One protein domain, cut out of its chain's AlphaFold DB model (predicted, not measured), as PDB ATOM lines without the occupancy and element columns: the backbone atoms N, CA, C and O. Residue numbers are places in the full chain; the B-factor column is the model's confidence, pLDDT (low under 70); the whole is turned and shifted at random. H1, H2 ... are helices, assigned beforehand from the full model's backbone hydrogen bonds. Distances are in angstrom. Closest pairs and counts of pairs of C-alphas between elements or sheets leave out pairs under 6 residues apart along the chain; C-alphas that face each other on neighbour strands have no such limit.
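AT A GLANCE: This is residues 2 to 106 of the 504 residues of the protein "SMK-1 domain-containing protein" of Punica granatum (UniProt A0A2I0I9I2). The longest helix, H6, points one way out of a small knot of helices with H4 in its middle: the hairpin of H1 and H2 packs on one part of H4 through H2, and H5 crosses H4 from another direction. The long link from H5 loops out to the far end of H6, and residues 73 to 84, of which 81 to 84 belong to H6, stick out of the body. The printed part has 105 residues with six named helices, H1 to H6 in chain order, and no named strand; its class is all helix. It is compact, with a radius of gyration of the C-alphas of 14.6 A, yet elongated, spanning 45 by 29 by 26 A.

IN THESE COORDINATES: Find C-alpha 81 at (-45.662, -24.950, -29.399); from there H6, residues 81 to 100, runs 26.3 A to C-alpha 100 at (-34.398, -47.748, -36.237). H4 is residues 44 to 53, 15.5 A long, and H5 is residues 62 to 69, 10.1 A. H2, residues 13 to 28, measures 22.4 A. H1, residues 2 to 9, begins at C-alpha 2 at (-46.785, -48.025, -18.165) and measures 10.6 A, and H3, residues 32 to 38, measures 9.9 A.

HOW THE PARTS SIT: Start at H4, the hub, which touches H2, H5 and H6. With residues 92 to 100 alone, H6 only just touches H4, with 3 pairs of C-alphas within 8 A; the closest are those of Ile 48 and Leu 96, 7.4 A apart, at a shallow tilt of 17 degrees, the same way. H2 touches H4 at a steep tilt of 59 degrees, opposite ways, its closest C-alphas being Tyr 20 and Ser 50 at 5.1 A. H5 touches H4 at a steep tilt of 61 degrees, opposite ways, closest at the C-alphas of Gly 49 and Arg 63, 6.0 A. H5 and H6 are near each other. H1 and H2 form a helical hairpin, H2 touching with residues 13 to 19 alone; the closest C-alphas are Cys 7 and Gly 15, 6.0 A. H3 is close to but not clearly touching H4, about perpendicular at 83 degrees, with the C-alphas of Ile 38 and Met 44 closest at 5.9 A. Every O i to N i+4 pair is within hydrogen-bond range in H1, H2, H5 and H6; H3 has 2 of 3 and H4 5 of 6.

THE WHOLE: The C-alphas farthest apart are those of Glu 14 and Ile 76, 45.5 A. The printed part has no cut. The link from H5 to H6, 11 residues, is long. The mean pLDDT of the printed part is 83.1; look for low confidence, under 70, at residues 73 to 80 and 82 to 83 of this model.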
ATOM      1  N   GLU A   2     -47.076 -47.794 -19.596       87.00
ATOM      2  CA  GLU A   2     -46.785 -48.025 -18.165       87.00
ATOM      3  C   GLU A   2     -46.098 -49.378 -17.887       87.00
ATOM      4  O   GLU A   2     -45.048 -49.405 -17.259       87.00
ATOM      5  N   LEU A   3     -46.594 -50.477 -18.473       87.56
ATOM      6  CA  LEU A   3     -45.944 -51.794 -18.391       87.56
ATOM      7  C   LEU A   3     -44.498 -51.802 -18.926       87.56
ATOM      8  O   LEU A   3     -43.660 -52.505 -18.378       87.56
ATOM      9  N   PHE A   4     -44.192 -51.015 -19.965       91.50
ATOM     10  CA  PHE A   4     -42.826 -50.882 -20.487       91.50
ATOM     11  C   PHE A   4     -41.907 -50.218 -19.461       91.50
ATOM     12  O   PHE A   4     -40.842 -50.757 -19.184       91.50
ATOM     13  N   ARG A   5     -42.360 -49.125 -18.834       90.38
ATOM     14  CA  ARG A   5     -41.616 -48.437 -17.767       90.38
ATOM     15  C   ARG A   5     -41.379 -49.365 -16.570       90.38
ATOM     16  O   ARG A   5     -40.248 -49.506 -16.143       90.38
ATOM     17  N   ILE A   6     -42.399 -50.110 -16.134       91.38
ATOM     18  CA  ILE A   6     -42.264 -51.110 -15.058       91.38
ATOM     19  C   ILE A   6     -41.272 -52.227 -15.432       91.38
ATOM     20  O   ILE A   6     -40.488 -52.656 -14.594       91.38
ATOM     21  N   CYS A   7     -41.288 -52.723 -16.674       90.31
ATOM     22  CA  CYS A   7     -40.310 -53.721 -17.117       90.31
ATOM     23  C   CYS A   7     -38.883 -53.158 -17.199       90.31
ATOM     24  O   CYS A   7     -37.941 -53.912 -16.979       90.31
ATOM     25  N   GLU A   8     -38.730 -51.868 -17.499       90.00
ATOM     26  CA  GLU A   8     -37.452 -51.153 -17.539       90.00
ATOM     27  C   GLU A   8     -36.905 -50.896 -16.126       90.00
ATOM     28  O   GLU A   8     -35.772 -51.273 -15.846       90.00
ATOM     29  N   ASP A   9     -37.736 -50.402 -15.202       91.88
ATOM     30  CA  ASP A   9     -37.394 -50.181 -13.785       91.88
ATOM     31  C   ASP A   9     -37.008 -51.478 -13.037       91.88
ATOM     32  O   ASP A   9     -36.359 -51.434 -11.991       91.88
ATOM     33  N   LEU A  10     -37.432 -52.640 -13.548       93.00
ATOM     34  CA  LEU A  10     -37.155 -53.971 -12.993       93.00
ATOM     35  C   LEU A  10     -36.072 -54.753 -13.765       93.00
ATOM     36  O   LEU A  10     -35.898 -55.943 -13.496       93.00
ATOM     37  N   ASP A  11     -35.399 -54.138 -14.747       89.12
ATOM     38  CA  ASP A  11     -34.425 -54.785 -15.649       89.12
ATOM     39  C   ASP A  11     -34.949 -56.092 -16.306       89.12
ATOM     40  O   ASP A  11     -34.201 -57.023 -16.631       89.12
ATOM     41  N   ASN A  12     -36.266 -56.193 -16.528       92.44
ATOM     42  CA  ASN A  12     -36.917 -57.398 -17.041       92.44
ATOM     43  C   ASN A  12     -36.743 -57.523 -18.563       92.44
ATOM     44  O   ASN A  12     -37.653 -57.252 -19.353       92.44
ATOM     45  N   LEU A  13     -35.562 -57.986 -18.973       89.31
ATOM     46  CA  LEU A  13     -35.165 -58.145 -20.372       89.31
ATOM     47  C   LEU A  13     -36.109 -59.043 -21.196       89.31
ATOM     48  O   LEU A  13     -36.266 -58.821 -22.397       89.31
ATOM     49  N   GLU A  14     -36.749 -60.045 -20.586       90.81
ATOM     50  CA  GLU A  14     -37.725 -60.898 -21.280       90.81
ATOM     51  C   GLU A  14     -39.010 -60.122 -21.602       90.81
ATOM     52  O   GLU A  14     -39.469 -60.127 -22.748       90.81
ATOM     53  N   GLY A  15     -39.533 -59.373 -20.625       89.31
ATOM     54  CA  GLY A  15     -40.662 -58.461 -20.820       89.31
ATOM     55  C   GLY A  15     -40.361 -57.381 -21.861       89.31
ATOM     56  O   GLY A  15     -41.153 -57.172 -22.779       89.31
ATOM     57  N   LEU A  16     -39.184 -56.755 -21.789       91.50
ATOM     58  CA  LEU A  16     -38.755 -55.704 -22.720       91.50
ATOM     59  C   LEU A  16     -38.640 -56.218 -24.167       91.50
ATOM     60  O   LEU A  16     -39.147 -55.580 -25.090       91.50
ATOM     61  N   ARG A  17     -38.087 -57.421 -24.378       91.38
ATOM     62  CA  ARG A  17     -38.047 -58.079 -25.702       91.38
ATOM     63  C   ARG A  17     -39.432 -58.467 -26.223       91.38
ATOM     64  O   ARG A  17     -39.663 -58.430 -27.433       91.38
ATOM     65  N   MET A  18     -40.362 -58.837 -25.343       90.12
ATOM     66  CA  MET A  18     -41.754 -59.076 -25.735       90.12
ATOM     67  C   MET A  18     -42.424 -57.770 -26.185       90.12
ATOM     68  O   MET A  18     -43.096 -57.738 -27.217       90.12
ATOM     69  N   ILE A  19     -42.179 -56.676 -25.462       92.00
ATOM     70  CA  ILE A  19     -42.700 -55.344 -25.785       92.00
ATOM     71  C   ILE A  19     -42.114 -54.823 -27.104       92.00
ATOM     72  O   ILE A  19     -42.886 -54.339 -27.929       92.00
ATOM     73  N   TYR A  20     -40.814 -55.016 -27.374       92.12
ATOM     74  CA  TYR A  20     -40.206 -54.758 -28.691       92.12
ATOM     75  C   TYR A  20     -41.012 -55.422 -29.821       92.12
ATOM     76  O   TYR A  20     -41.408 -54.759 -30.781       92.12
ATOM     77  N   ARG A  21     -41.317 -56.725 -29.691       89.88
ATOM     78  CA  ARG A  21     -42.060 -57.484 -30.715       89.88
ATOM     79  C   ARG A  21     -43.473 -56.943 -30.910       89.88
ATOM     80  O   ARG A  21     -43.924 -56.833 -32.048       89.88
ATOM     81  N   ILE A  22     -44.150 -56.583 -29.820       90.69
ATOM     82  CA  ILE A  22     -45.496 -56.001 -29.851       90.69
ATOM     83  C   ILE A  22     -45.469 -54.624 -30.528       90.69
ATOM     84  O   ILE A  22     -46.255 -54.393 -31.440       90.69
ATOM     85  N   VAL A  23     -44.553 -53.729 -30.149       90.94
ATOM     86  CA  VAL A  23     -44.445 -52.375 -30.723       90.94
ATOM     87  C   VAL A  23     -44.058 -52.425 -32.204       90.94
ATOM     88  O   VAL A  23     -44.697 -51.758 -33.016       90.94
ATOM     89  N   LYS A  24     -43.095 -53.273 -32.588       89.19
ATOM     90  CA  LYS A  24     -42.757 -53.538 -33.996       89.19
ATOM     91  C   LYS A  24     -43.965 -54.068 -34.770       89.19
ATOM     92  O   LYS A  24     -44.269 -53.556 -35.842       89.19
ATOM     93  N   GLY A  25     -44.692 -55.036 -34.208       85.94
ATOM     94  CA  GLY A  25     -45.920 -55.572 -34.797       85.94
ATOM     95  C   GLY A  25     -46.997 -54.504 -35.002       85.94
ATOM     96  O   GLY A  25     -47.557 -54.417 -36.087       85.94
ATOM     97  N   ILE A  26     -47.232 -53.645 -34.003       87.75
ATOM     98  CA  ILE A  26     -48.180 -52.521 -34.071       87.75
ATOM     99  C   ILE A  26     -47.798 -51.532 -35.182       87.75
ATOM    100  O   ILE A  26     -48.681 -51.064 -35.898       87.75
ATOM    101  N   ILE A  27     -46.505 -51.238 -35.363       87.81
ATOM    102  CA  ILE A  27     -46.042 -50.363 -36.450       87.81
ATOM    103  C   ILE A  27     -46.292 -51.016 -37.821       87.81
ATOM    104  O   ILE A  27     -46.775 -50.356 -38.737       87.81
ATOM    105  N   LEU A  28     -46.047 -52.325 -37.938       86.19
ATOM    106  CA  LEU A  28     -46.269 -53.103 -39.164       86.19
ATOM    107  C   LEU A  28     -47.750 -53.399 -39.476       86.19
ATOM    108  O   LEU A  28     -48.048 -53.880 -40.565       86.19
ATOM    109  N   LEU A  29     -48.694 -53.064 -38.584       86.94
ATOM    110  CA  LEU A  29     -50.124 -53.010 -38.935       86.94
ATOM    111  C   LEU A  29     -50.448 -51.856 -39.902       86.94
ATOM    112  O   LEU A  29     -51.546 -51.828 -40.454       86.94
ATOM    113  N   ASN A  30     -49.523 -50.904 -40.080       83.44
ATOM    114  CA  ASN A  30     -49.600 -49.811 -41.048       83.44
ATOM    115  C   ASN A  30     -50.918 -49.001 -40.998       83.44
ATOM    116  O   ASN A  30     -51.491 -48.634 -42.025       83.44
ATOM    117  N   SER A  31     -51.423 -48.739 -39.786       86.19
ATOM    118  CA  SER A  31     -52.675 -48.003 -39.561       86.19
ATOM    119  C   SER A  31     -52.408 -46.528 -39.219       86.19
ATOM    120  O   SER A  31     -51.830 -46.256 -38.160       86.19
ATOM    121  N   PRO A  32     -52.878 -45.558 -40.032       76.75
ATOM    122  CA  PRO A  32     -52.691 -44.127 -39.765       76.75
ATOM    123  C   PRO A  32     -53.235 -43.677 -38.401       76.75
ATOM    124  O   PRO A  32     -52.577 -42.928 -37.687       76.75
ATOM    125  N   GLN A  33     -54.389 -44.210 -37.990       79.94
ATOM    126  CA  GLN A  33     -55.035 -43.905 -36.703       79.94
ATOM    127  C   GLN A  33     -54.187 -44.355 -35.503       79.94
ATOM    128  O   GLN A  33     -54.194 -43.729 -34.444       79.94
ATOM    129  N   ILE A  34     -53.438 -45.452 -35.662       84.69
ATOM    130  CA  ILE A  34     -52.483 -45.915 -34.651       84.69
ATOM    131  C   ILE A  34     -51.262 -44.995 -34.651       84.69
ATOM    132  O   ILE A  34     -50.831 -44.569 -33.577       84.69
ATOM    133  N   PHE A  35     -50.736 -44.652 -35.830       86.62
ATOM    134  CA  PHE A  35     -49.588 -43.756 -35.985       86.62
ATOM    135  C   PHE A  35     -49.808 -42.380 -35.349       86.62
ATOM    136  O   PHE A  35     -48.933 -41.928 -34.610       86.62
ATOM    137  N   GLU A  36     -50.979 -41.762 -35.526       80.62
ATOM    138  CA  GLU A  36     -51.347 -40.505 -34.852       80.62
ATOM    139  C   GLU A  36     -51.168 -40.578 -33.328       80.62
ATOM    140  O   GLU A  36     -50.668 -39.631 -32.715       80.62
ATOM    141  N   LYS A  37     -51.529 -41.711 -32.704       84.69
ATOM    142  CA  LYS A  37     -51.426 -41.872 -31.249       84.69
ATOM    143  C   LYS A  37     -50.025 -42.283 -30.793       84.69
ATOM    144  O   LYS A  37     -49.527 -41.699 -29.833       84.69
ATOM    145  N   ILE A  38     -49.371 -43.249 -31.450       89.00
ATOM    146  CA  ILE A  38     -48.050 -43.747 -31.010       89.00
ATOM    147  C   ILE A  38     -46.903 -42.777 -31.321       89.00
ATOM    148  O   ILE A  38     -45.903 -42.772 -30.606       89.00
ATOM    149  N   PHE A  39     -47.049 -41.929 -32.343       87.75
ATOM    150  CA  PHE A  39     -46.075 -40.887 -32.682       87.75
ATOM    151  C   PHE A  39     -46.413 -39.518 -32.072       87.75
ATOM    152  O   PHE A  39     -45.743 -38.536 -32.387       87.75
ATOM    153  N   GLY A  40     -47.425 -39.425 -31.204       85.00
ATOM    154  CA  GLY A  40     -47.680 -38.232 -30.394       85.00
ATOM    155  C   GLY A  40     -46.627 -38.042 -29.293       85.00
ATOM    156  O   GLY A  40     -46.040 -39.014 -28.814       85.00
ATOM    157  N   ASP A  41     -46.407 -36.795 -28.860       82.31
ATOM    158  CA  ASP A  41     -45.338 -36.437 -27.908       82.31
ATOM    159  C   ASP A  41     -45.388 -37.217 -26.581       82.31
ATOM    160  O   ASP A  41     -44.341 -37.523 -26.014       82.31
ATOM    161  N   GLU A  42     -46.584 -37.601 -26.117       86.50
ATOM    162  CA  GLU A  42     -46.792 -38.407 -24.900       86.50
ATOM    163  C   GLU A  42     -46.129 -39.794 -24.956       86.50
ATOM    164  O   GLU A  42     -45.712 -40.322 -23.924       86.50
ATOM    165  N   LEU A  43     -46.095 -40.418 -26.142       89.12
ATOM    166  CA  LEU A  43     -45.760 -41.838 -26.315       89.12
ATOM    167  C   LEU A  43     -44.504 -42.061 -27.158       89.12
ATOM    168  O   LEU A  43     -43.837 -43.081 -26.995       89.12
ATOM    169  N   MET A  44     -44.148 -41.117 -28.028       90.62
ATOM    170  CA  MET A  44     -43.093 -41.279 -29.026       90.62
ATOM    171  C   MET A  44     -41.734 -41.683 -28.437       90.62
ATOM    172  O   MET A  44     -41.055 -42.540 -29.003       90.62
ATOM    173  N   MET A  45     -41.341 -41.126 -27.286       90.69
ATOM    174  CA  MET A  45     -40.080 -41.506 -26.636       90.69
ATOM    175  C   MET A  45     -40.135 -42.919 -26.038       90.69
ATOM    176  O   MET A  45     -39.158 -43.651 -26.162       90.69
ATOM    177  N   ASP A  46     -41.262 -43.334 -25.454       91.38
ATOM    178  CA  ASP A  46     -41.440 -44.691 -24.915       91.38
ATOM    179  C   ASP A  46     -41.497 -45.742 -26.038       91.38
ATOM    180  O   ASP A  46     -41.006 -46.859 -25.876       91.38
ATOM    181  N   ILE A  47     -42.075 -45.386 -27.191       93.19
ATOM    182  CA  ILE A  47     -42.113 -46.225 -28.397       93.19
ATOM    183  C   ILE A  47     -40.701 -46.420 -28.952       93.19
ATOM    184  O   ILE A  47     -40.305 -47.554 -29.209       93.19
ATOM    185  N   ILE A  48     -39.912 -45.347 -29.064       92.38
ATOM    186  CA  ILE A  48     -38.499 -45.435 -29.463       92.38
ATOM    187  C   ILE A  48     -37.703 -46.270 -28.453       92.38
ATOM    188  O   ILE A  48     -36.925 -47.121 -28.868       92.38
ATOM    189  N   GLY A  49     -37.950 -46.100 -27.149       91.00
ATOM    190  CA  GLY A  49     -37.334 -46.907 -26.090       91.00
ATOM    191  C   GLY A  49     -37.651 -48.393 -26.180       91.00
ATOM    192  O   GLY A  49     -36.763 -49.231 -26.069       91.00
ATOM    193  N   SER A  50     -38.906 -48.729 -26.475       91.94
ATOM    194  CA  SER A  50     -39.334 -50.114 -26.690       91.94
ATOM    195  C   SER A  50     -38.625 -50.774 -27.877       91.94
ATOM    196  O   SER A  50     -38.446 -51.989 -27.882       91.94
ATOM    197  N   LEU A  51     -38.205 -49.989 -28.875       91.31
ATOM    198  CA  LEU A  51     -37.472 -50.480 -30.043       91.31
ATOM    199  C   LEU A  51     -35.962 -50.677 -29.793       91.31
ATOM    200  O   LEU A  51     -35.305 -51.308 -30.613       91.31
ATOM    201  N   GLU A  52     -35.411 -50.219 -28.659       92.31
ATOM    202  CA  GLU A  52     -33.992 -50.416 -28.298       92.31
ATOM    203  C   GLU A  52     -33.665 -51.882 -27.949       92.31
ATOM    204  O   GLU A  52     -32.508 -52.295 -28.020       92.31
ATOM    205  N   TYR A  53     -34.679 -52.678 -27.591       90.12
ATOM    206  CA  TYR A  53     -34.553 -54.054 -27.084       90.12
ATOM    207  C   TYR A  53     -34.666 -55.133 -28.176       90.12
ATOM    208  O   TYR A  53     -35.188 -56.227 -27.936       90.12
ATOM    209  N   ASP A  54     -34.172 -54.831 -29.379       87.00
ATOM    210  CA  ASP A  54     -34.117 -55.771 -30.499       87.00
ATOM    211  C   ASP A  54     -33.250 -57.003 -30.143       87.00
ATOM    212  O   ASP A  54     -32.084 -56.843 -29.777       87.00
ATOM    213  N   PRO A  55     -33.769 -58.245 -30.218       82.12
ATOM    214  CA  PRO A  55     -32.973 -59.440 -29.948       82.12
ATOM    215  C   PRO A  55     -31.981 -59.805 -31.069       82.12
ATOM    216  O   PRO A  55     -31.131 -60.665 -30.840       82.12
ATOM    217  N   GLU A  56     -32.089 -59.213 -32.263       79.88
ATOM    218  CA  GLU A  56     -31.259 -59.526 -33.440       79.88
ATOM    219  C   GLU A  56     -30.045 -58.590 -33.593       79.88
ATOM    220  O   GLU A  56     -29.149 -58.858 -34.398       79.88
ATOM    221  N   VAL A  57     -29.987 -57.502 -32.817       78.56
ATOM    222  CA  VAL A  57     -28.968 -56.446 -32.922       78.56
ATOM    223  C   VAL A  57     -28.374 -56.150 -31.539       78.56
ATOM    224  O   VAL A  57     -28.975 -56.431 -30.507       78.56
ATOM    225  N   SER A  58     -27.161 -55.592 -31.486       76.94
ATOM    226  CA  SER A  58     -26.640 -55.029 -30.230       76.94
ATOM    227  C   SER A  58     -27.493 -53.834 -29.798       76.94
ATOM    228  O   SER A  58     -27.833 -53.005 -30.638       76.94
ATOM    229  N   GLN A  59     -27.814 -53.738 -28.506       77.25
ATOM    230  CA  GLN A  59     -28.660 -52.673 -27.959       77.25
ATOM    231  C   GLN A  59     -28.070 -51.282 -28.245       77.25
ATOM    232  O   GLN A  59     -26.899 -51.023 -27.963       77.25
ATOM    233  N   VAL A  60     -28.897 -50.380 -28.780       83.69
ATOM    234  CA  VAL A  60     -28.539 -48.984 -29.073       83.69
ATOM    235  C   VAL A  60     -29.495 -48.058 -28.325       83.69
ATOM    236  O   VAL A  60     -30.710 -48.160 -28.468       83.69
ATOM    237  N   HIS A  61     -28.953 -47.118 -27.548       87.81
ATOM    238  CA  HIS A  61     -29.734 -46.169 -26.744       87.81
ATOM    239  C   HIS A  61     -30.231 -44.974 -27.579       87.81
ATOM    240  O   HIS A  61     -29.789 -43.831 -27.410       87.81
ATOM    241  N   HIS A  62     -31.149 -45.243 -28.508       89.81
ATOM    242  CA  HIS A  62     -31.755 -44.254 -29.400       89.81
ATOM    243  C   HIS A  62     -32.400 -43.070 -28.652       89.81
ATOM    244  O   HIS A  62     -32.235 -41.924 -29.069       89.81
ATOM    245  N   ARG A  63     -33.076 -43.298 -27.517       90.19
ATOM    246  CA  ARG A  63     -33.657 -42.234 -26.678       90.19
ATOM    247  C   ARG A  63     -32.598 -41.282 -26.134       90.19
ATOM    248  O   ARG A  63     -32.837 -40.076 -26.130       90.19
ATOM    249  N   ASN A  64     -31.452 -41.795 -25.687       86.62
ATOM    250  CA  ASN A  64     -30.381 -40.967 -25.119       86.62
ATOM    251  C   ASN A  64     -29.719 -40.132 -26.219       86.62
ATOM    252  O   ASN A  64     -29.532 -38.929 -26.053       86.62
ATOM    253  N   PHE A  65     -29.492 -40.720 -27.399       87.69
ATOM    254  CA  PHE A  65     -29.057 -39.970 -28.579       87.69
ATOM    255  C   PHE A  65     -30.023 -38.817 -28.918       87.69
ATOM    256  O   PHE A  65     -29.596 -37.668 -29.046       87.69
ATOM    257  N   LEU A  66     -31.331 -39.089 -28.984       86.94
ATOM    258  CA  LEU A  66     -32.351 -38.081 -29.301       86.94
ATOM    259  C   LEU A  66     -32.542 -37.005 -28.216       86.94
ATOM    260  O   LEU A  66     -33.017 -35.920 -28.541       86.94
ATOM    261  N   LYS A  67     -32.202 -37.285 -26.949       84.50
ATOM    262  CA  LYS A  67     -32.279 -36.317 -25.837       84.50
ATOM    263  C   LYS A  67     -31.018 -35.464 -25.688       84.50
ATOM    264  O   LYS A  67     -31.126 -34.277 -25.403       84.50
ATOM    265  N   GLU A  68     -29.841 -36.069 -25.829       80.12
ATOM    266  CA  GLU A  68     -28.565 -35.456 -25.427       80.12
ATOM    267  C   GLU A  68     -27.717 -34.986 -26.617       80.12
ATOM    268  O   GLU A  68     -26.942 -34.042 -26.485       80.12
ATOM    269  N   HIS A  69     -27.852 -35.632 -27.780       74.25
ATOM    270  CA  HIS A  69     -26.973 -35.411 -28.937       74.25
ATOM    271  C   HIS A  69     -27.671 -34.679 -30.094       74.25
ATOM    272  O   HIS A  69     -27.007 -34.045 -30.918       74.25
ATOM    273  N   VAL A  70     -29.007 -34.718 -30.159       78.94
ATOM    274  CA  VAL A  70     -29.794 -33.976 -31.155       78.94
ATOM    275  C   VAL A  70     -30.095 -32.566 -30.648       78.94
ATOM    276  O   VAL A  70     -31.083 -32.317 -29.965       78.94
ATOM    277  N   VAL A  71     -29.239 -31.618 -31.027       73.12
ATOM    278  CA  VAL A  71     -29.461 -30.188 -30.772       73.12
ATOM    279  C   VAL A  71     -30.324 -29.597 -31.885       73.12
ATOM    280  O   VAL A  71     -29.858 -29.437 -33.017       73.12
ATOM    281  N   PHE A  72     -31.566 -29.229 -31.564       74.12
ATOM    282  CA  PHE A  72     -32.394 -28.420 -32.458       74.12
ATOM    283  C   PHE A  72     -31.790 -27.014 -32.581       74.12
ATOM    284  O   PHE A  72     -31.549 -26.342 -31.579       74.12
ATOM    285  N   LYS A  73     -31.478 -26.591 -33.810       64.56
ATOM    286  CA  LYS A  73     -30.844 -25.298 -34.097       64.56
ATOM    287  C   LYS A  73     -31.844 -24.365 -34.763       64.56
ATOM    288  O   LYS A  73     -32.011 -24.399 -35.980       64.56
ATOM    289  N   GLU A  74     -32.470 -23.518 -33.959       50.69
ATOM    290  CA  GLU A  74     -33.346 -22.457 -34.446       50.69
ATOM    291  C   GLU A  74     -32.523 -21.352 -35.118       50.69
ATOM    292  O   GLU A  74     -31.742 -20.651 -34.475       50.69
ATOM    293  N   ALA A  75     -32.696 -21.194 -36.432       39.84
ATOM    294  CA  ALA A  75     -32.208 -20.022 -37.162       39.84
ATOM    295  C   ALA A  75     -33.148 -18.810 -37.000       39.84
ATOM    296  O   ALA A  75     -32.724 -17.671 -37.188       39.84
ATOM    297  N   ILE A  76     -34.417 -19.067 -36.662       38.97
ATOM    298  CA  ILE A  76     -35.491 -18.099 -36.418       38.97
ATOM    299  C   ILE A  76     -36.313 -18.640 -35.228       38.97
ATOM    300  O   ILE A  76     -36.613 -19.835 -35.249       38.97
ATOM    301  N   PRO A  77     -36.673 -17.826 -34.212       51.56
ATOM    302  CA  PRO A  77     -37.409 -18.307 -33.039       51.56
ATOM    303  C   PRO A  77     -38.826 -18.790 -33.368       51.56
ATOM    304  O   PRO A  77     -39.632 -18.020 -33.902       51.56
ATOM    305  N   ILE A  78     -39.157 -20.025 -32.990       57.03
ATOM    306  CA  ILE A  78     -40.484 -20.616 -33.232       57.03
ATOM    307  C   ILE A  78     -41.392 -20.355 -32.025       57.03
ATOM    308  O   ILE A  78     -41.129 -20.822 -30.921       57.03
ATOM    309  N   LYS A  79     -42.469 -19.585 -32.225       62.94
ATOM    310  CA  LYS A  79     -43.358 -19.139 -31.133       62.94
ATOM    311  C   LYS A  79     -44.520 -20.085 -30.825       62.94
ATOM    312  O   LYS A  79     -45.040 -20.039 -29.713       62.94
ATOM    313  N   ASP A  80     -44.950 -20.892 -31.792       60.06
ATOM    314  CA  ASP A  80     -46.083 -21.804 -31.627       60.06
ATOM    315  C   ASP A  80     -45.604 -23.186 -31.124       60.06
ATOM    316  O   ASP A  80     -44.854 -23.869 -31.836       60.06
ATOM    317  N   PRO A  81     -46.027 -23.636 -29.923       71.75
ATOM    318  CA  PRO A  81     -45.662 -24.950 -29.399       71.75
ATOM    319  C   PRO A  81     -46.213 -26.119 -30.236       71.75
ATOM    320  O   PRO A  81     -45.626 -27.201 -30.216       71.75
ATOM    321  N   ILE A  82     -47.300 -25.929 -30.993       69.94
ATOM    322  CA  ILE A  82     -47.877 -26.946 -31.884       69.94
ATOM    323  C   ILE A  82     -46.968 -27.149 -33.102       69.94
ATOM    324  O   ILE A  82     -46.674 -28.290 -33.469       69.94
ATOM    325  N   VAL A  83     -46.461 -26.059 -33.687       63.38
ATOM    326  CA  VAL A  83     -45.483 -26.107 -34.789       63.38
ATOM    327  C   VAL A  83     -44.175 -26.746 -34.318       63.38
ATOM    328  O   VAL A  83     -43.658 -27.647 -34.981       63.38
ATOM    329  N   LEU A  84     -43.675 -26.362 -33.139       73.94
ATOM    330  CA  LEU A  84     -42.466 -26.951 -32.553       73.94
ATOM    331  C   LEU A  84     -42.627 -28.462 -32.281       73.94
ATOM    332  O   LEU A  84     -41.755 -29.253 -32.651       73.94
ATOM    333  N   SER A  85     -43.774 -28.879 -31.725       78.44
ATOM    334  CA  SER A  85     -44.171 -30.292 -31.588       78.44
ATOM    335  C   SER A  85     -44.092 -31.025 -32.931       78.44
ATOM    336  O   SER A  85     -43.465 -32.081 -33.024       78.44
ATOM    337  N   LYS A  86     -44.649 -30.446 -34.004       75.06
ATOM    338  CA  LYS A  86     -44.691 -31.084 -35.331       75.06
ATOM    339  C   LYS A  86     -43.315 -31.193 -35.976       75.06
ATOM    340  O   LYS A  86     -43.008 -32.232 -36.550       75.06
ATOM    341  N   ILE A  87     -42.443 -30.202 -35.803       72.88
ATOM    342  CA  ILE A  87     -41.051 -30.268 -36.275       72.88
ATOM    343  C   ILE A  87     -40.283 -31.398 -35.571       72.88
ATOM    344  O   ILE A  87     -39.619 -32.205 -36.229       72.88
ATOM    345  N   HIS A  88     -40.412 -31.515 -34.246       83.56
ATOM    346  CA  HIS A  88     -39.803 -32.621 -33.503       83.56
ATOM    347  C   HIS A  88     -40.399 -33.980 -33.887       83.56
ATOM    348  O   HIS A  88     -39.654 -34.951 -34.035       83.56
ATOM    349  N   GLN A  89     -41.714 -34.054 -34.095       83.12
ATOM    350  CA  GLN A  89     -42.398 -35.252 -34.573       83.12
ATOM    351  C   GLN A  89     -41.865 -35.682 -35.949       83.12
ATOM    352  O   GLN A  89     -41.470 -36.834 -36.100       83.12
ATOM    353  N   THR A  90     -41.749 -34.761 -36.912       80.81
ATOM    354  CA  THR A  90     -41.189 -35.025 -38.251       80.81
ATOM    355  C   THR A  90     -39.786 -35.625 -38.168       80.81
ATOM    356  O   THR A  90     -39.522 -36.662 -38.779       80.81
ATOM    357  N   TYR A  91     -38.897 -35.024 -37.369       83.81
ATOM    358  CA  TYR A  91     -37.534 -35.533 -37.196       83.81
ATOM    359  C   TYR A  91     -37.512 -36.936 -36.570       83.81
ATOM    360  O   TYR A  91     -36.792 -37.816 -37.040       83.81
ATOM    361  N   ARG A  92     -38.317 -37.172 -35.525       88.00
ATOM    362  CA  ARG A  92     -38.367 -38.458 -34.812       88.00
ATOM    363  C   ARG A  92     -39.006 -39.574 -35.654       88.00
ATOM    364  O   ARG A  92     -38.503 -40.694 -35.613       88.00
ATOM    365  N   VAL A  93     -40.049 -39.291 -36.447       87.19
ATOM    366  CA  VAL A  93     -40.615 -40.254 -37.421       87.19
ATOM    367  C   VAL A  93     -39.591 -40.569 -38.514       87.19
ATOM    368  O   VAL A  93     -39.393 -41.740 -38.836       87.19
ATOM    369  N   GLY A  94     -38.880 -39.557 -39.026       84.12
ATOM    370  CA  GLY A  94     -37.767 -39.745 -39.961       84.12
ATOM    371  C   GLY A  94     -36.678 -40.654 -39.387       84.12
ATOM    372  O   GLY A  94     -36.338 -41.661 -39.996       84.12
ATOM    373  N   TYR A  95     -36.207 -40.381 -38.170       88.88
ATOM    374  CA  TYR A  95     -35.213 -41.210 -37.482       88.88
ATOM    375  C   TYR A  95     -35.695 -42.654 -37.252       88.88
ATOM    376  O   TYR A  95     -34.943 -43.608 -37.458       88.88
ATOM    377  N   LEU A  96     -36.961 -42.846 -36.873       88.88
ATOM    378  CA  LEU A  96     -37.545 -44.178 -36.692       88.88
ATOM    379  C   LEU A  96     -37.604 -44.963 -38.016       88.88
ATOM    380  O   LEU A  96     -37.293 -46.152 -38.025       88.88
ATOM    381  N   LYS A  97     -37.930 -44.295 -39.129       88.62
ATOM    382  CA  LYS A  97     -37.957 -44.872 -40.483       88.62
ATOM    383  C   LYS A  97     -36.550 -45.184 -41.017       88.62
ATOM    384  O   LYS A  97     -36.296 -46.304 -41.444       88.62
ATOM    385  N   ASP A  98     -35.647 -44.204 -40.977       85.69
ATOM    386  CA  ASP A  98     -34.344 -44.228 -41.664       85.69
ATOM    387  C   ASP A  98     -33.199 -44.825 -40.822       85.69
ATOM    388  O   ASP A  98     -32.159 -45.184 -41.377       85.69
ATOM    389  N   VAL A  99     -33.364 -44.958 -39.497       87.38
ATOM    390  CA  VAL A  99     -32.333 -45.502 -38.588       87.38
ATOM    391  C   VAL A  99     -32.817 -46.739 -37.836       87.38
ATOM    392  O   VAL A  99     -32.155 -47.772 -37.898       87.38
ATOM    393  N   ILE A 100     -33.955 -46.661 -37.135       87.31
ATOM    394  CA  ILE A 100     -34.398 -47.748 -36.237       87.31
ATOM    395  C   ILE A 100     -34.987 -48.926 -37.029       87.31
ATOM    396  O   ILE A 100     -34.623 -50.076 -36.797       87.31
ATOM    397  N   LEU A 101     -35.886 -48.658 -37.981       85.81
ATOM    398  CA  LEU A 101     -36.634 -49.685 -38.719       85.81
ATOM    399  C   LEU A 101     -36.245 -49.799 -40.202       85.81
ATOM    400  O   LEU A 101     -36.944 -50.461 -40.967       85.81
ATOM    401  N   ALA A 102     -35.100 -49.240 -40.605       82.56
ATOM    402  CA  ALA A 102     -34.650 -49.132 -42.002       82.56
ATOM    403  C   ALA A 102     -34.555 -50.460 -42.792       82.56
ATOM    404  O   ALA A 102     -34.415 -50.448 -44.012       82.56
ATOM    405  N   ARG A 103     -34.595 -51.610 -42.106       81.19
ATOM    406  CA  ARG A 103     -34.571 -52.967 -42.694       81.19
ATOM    407  C   ARG A 103     -35.823 -53.798 -42.391       81.19
ATOM    408  O   ARG A 103     -35.860 -54.975 -42.734       81.19
ATOM    409  N   ALA A 104     -36.798 -53.223 -41.692       80.31
ATOM    410  CA  ALA A 104     -37.964 -53.926 -41.158       80.31
ATOM    411  C   ALA A 104     -39.298 -53.465 -41.765       80.31
ATOM    412  O   ALA A 104     -40.295 -54.155 -41.582       80.31
ATOM    413  N   LEU A 105     -39.326 -52.313 -42.441       87.12
ATOM    414  CA  LEU A 105     -40.526 -51.748 -43.059       87.12
ATOM    415  C   LEU A 105     -40.679 -52.202 -44.514       87.12
ATOM    416  O   LEU A 105     -39.690 -52.358 -45.227       87.12
ATOM    417  N   ASP A 106     -41.925 -52.355 -44.952       83.62
ATOM    418  CA  ASP A 106     -42.292 -52.532 -46.354       83.62
ATOM    419  C   ASP A 106     -42.565 -51.180 -47.042       83.62
ATOM    420  O   ASP A 106     -42.759 -50.150 -46.387       83.62
TER     421      ASP A 106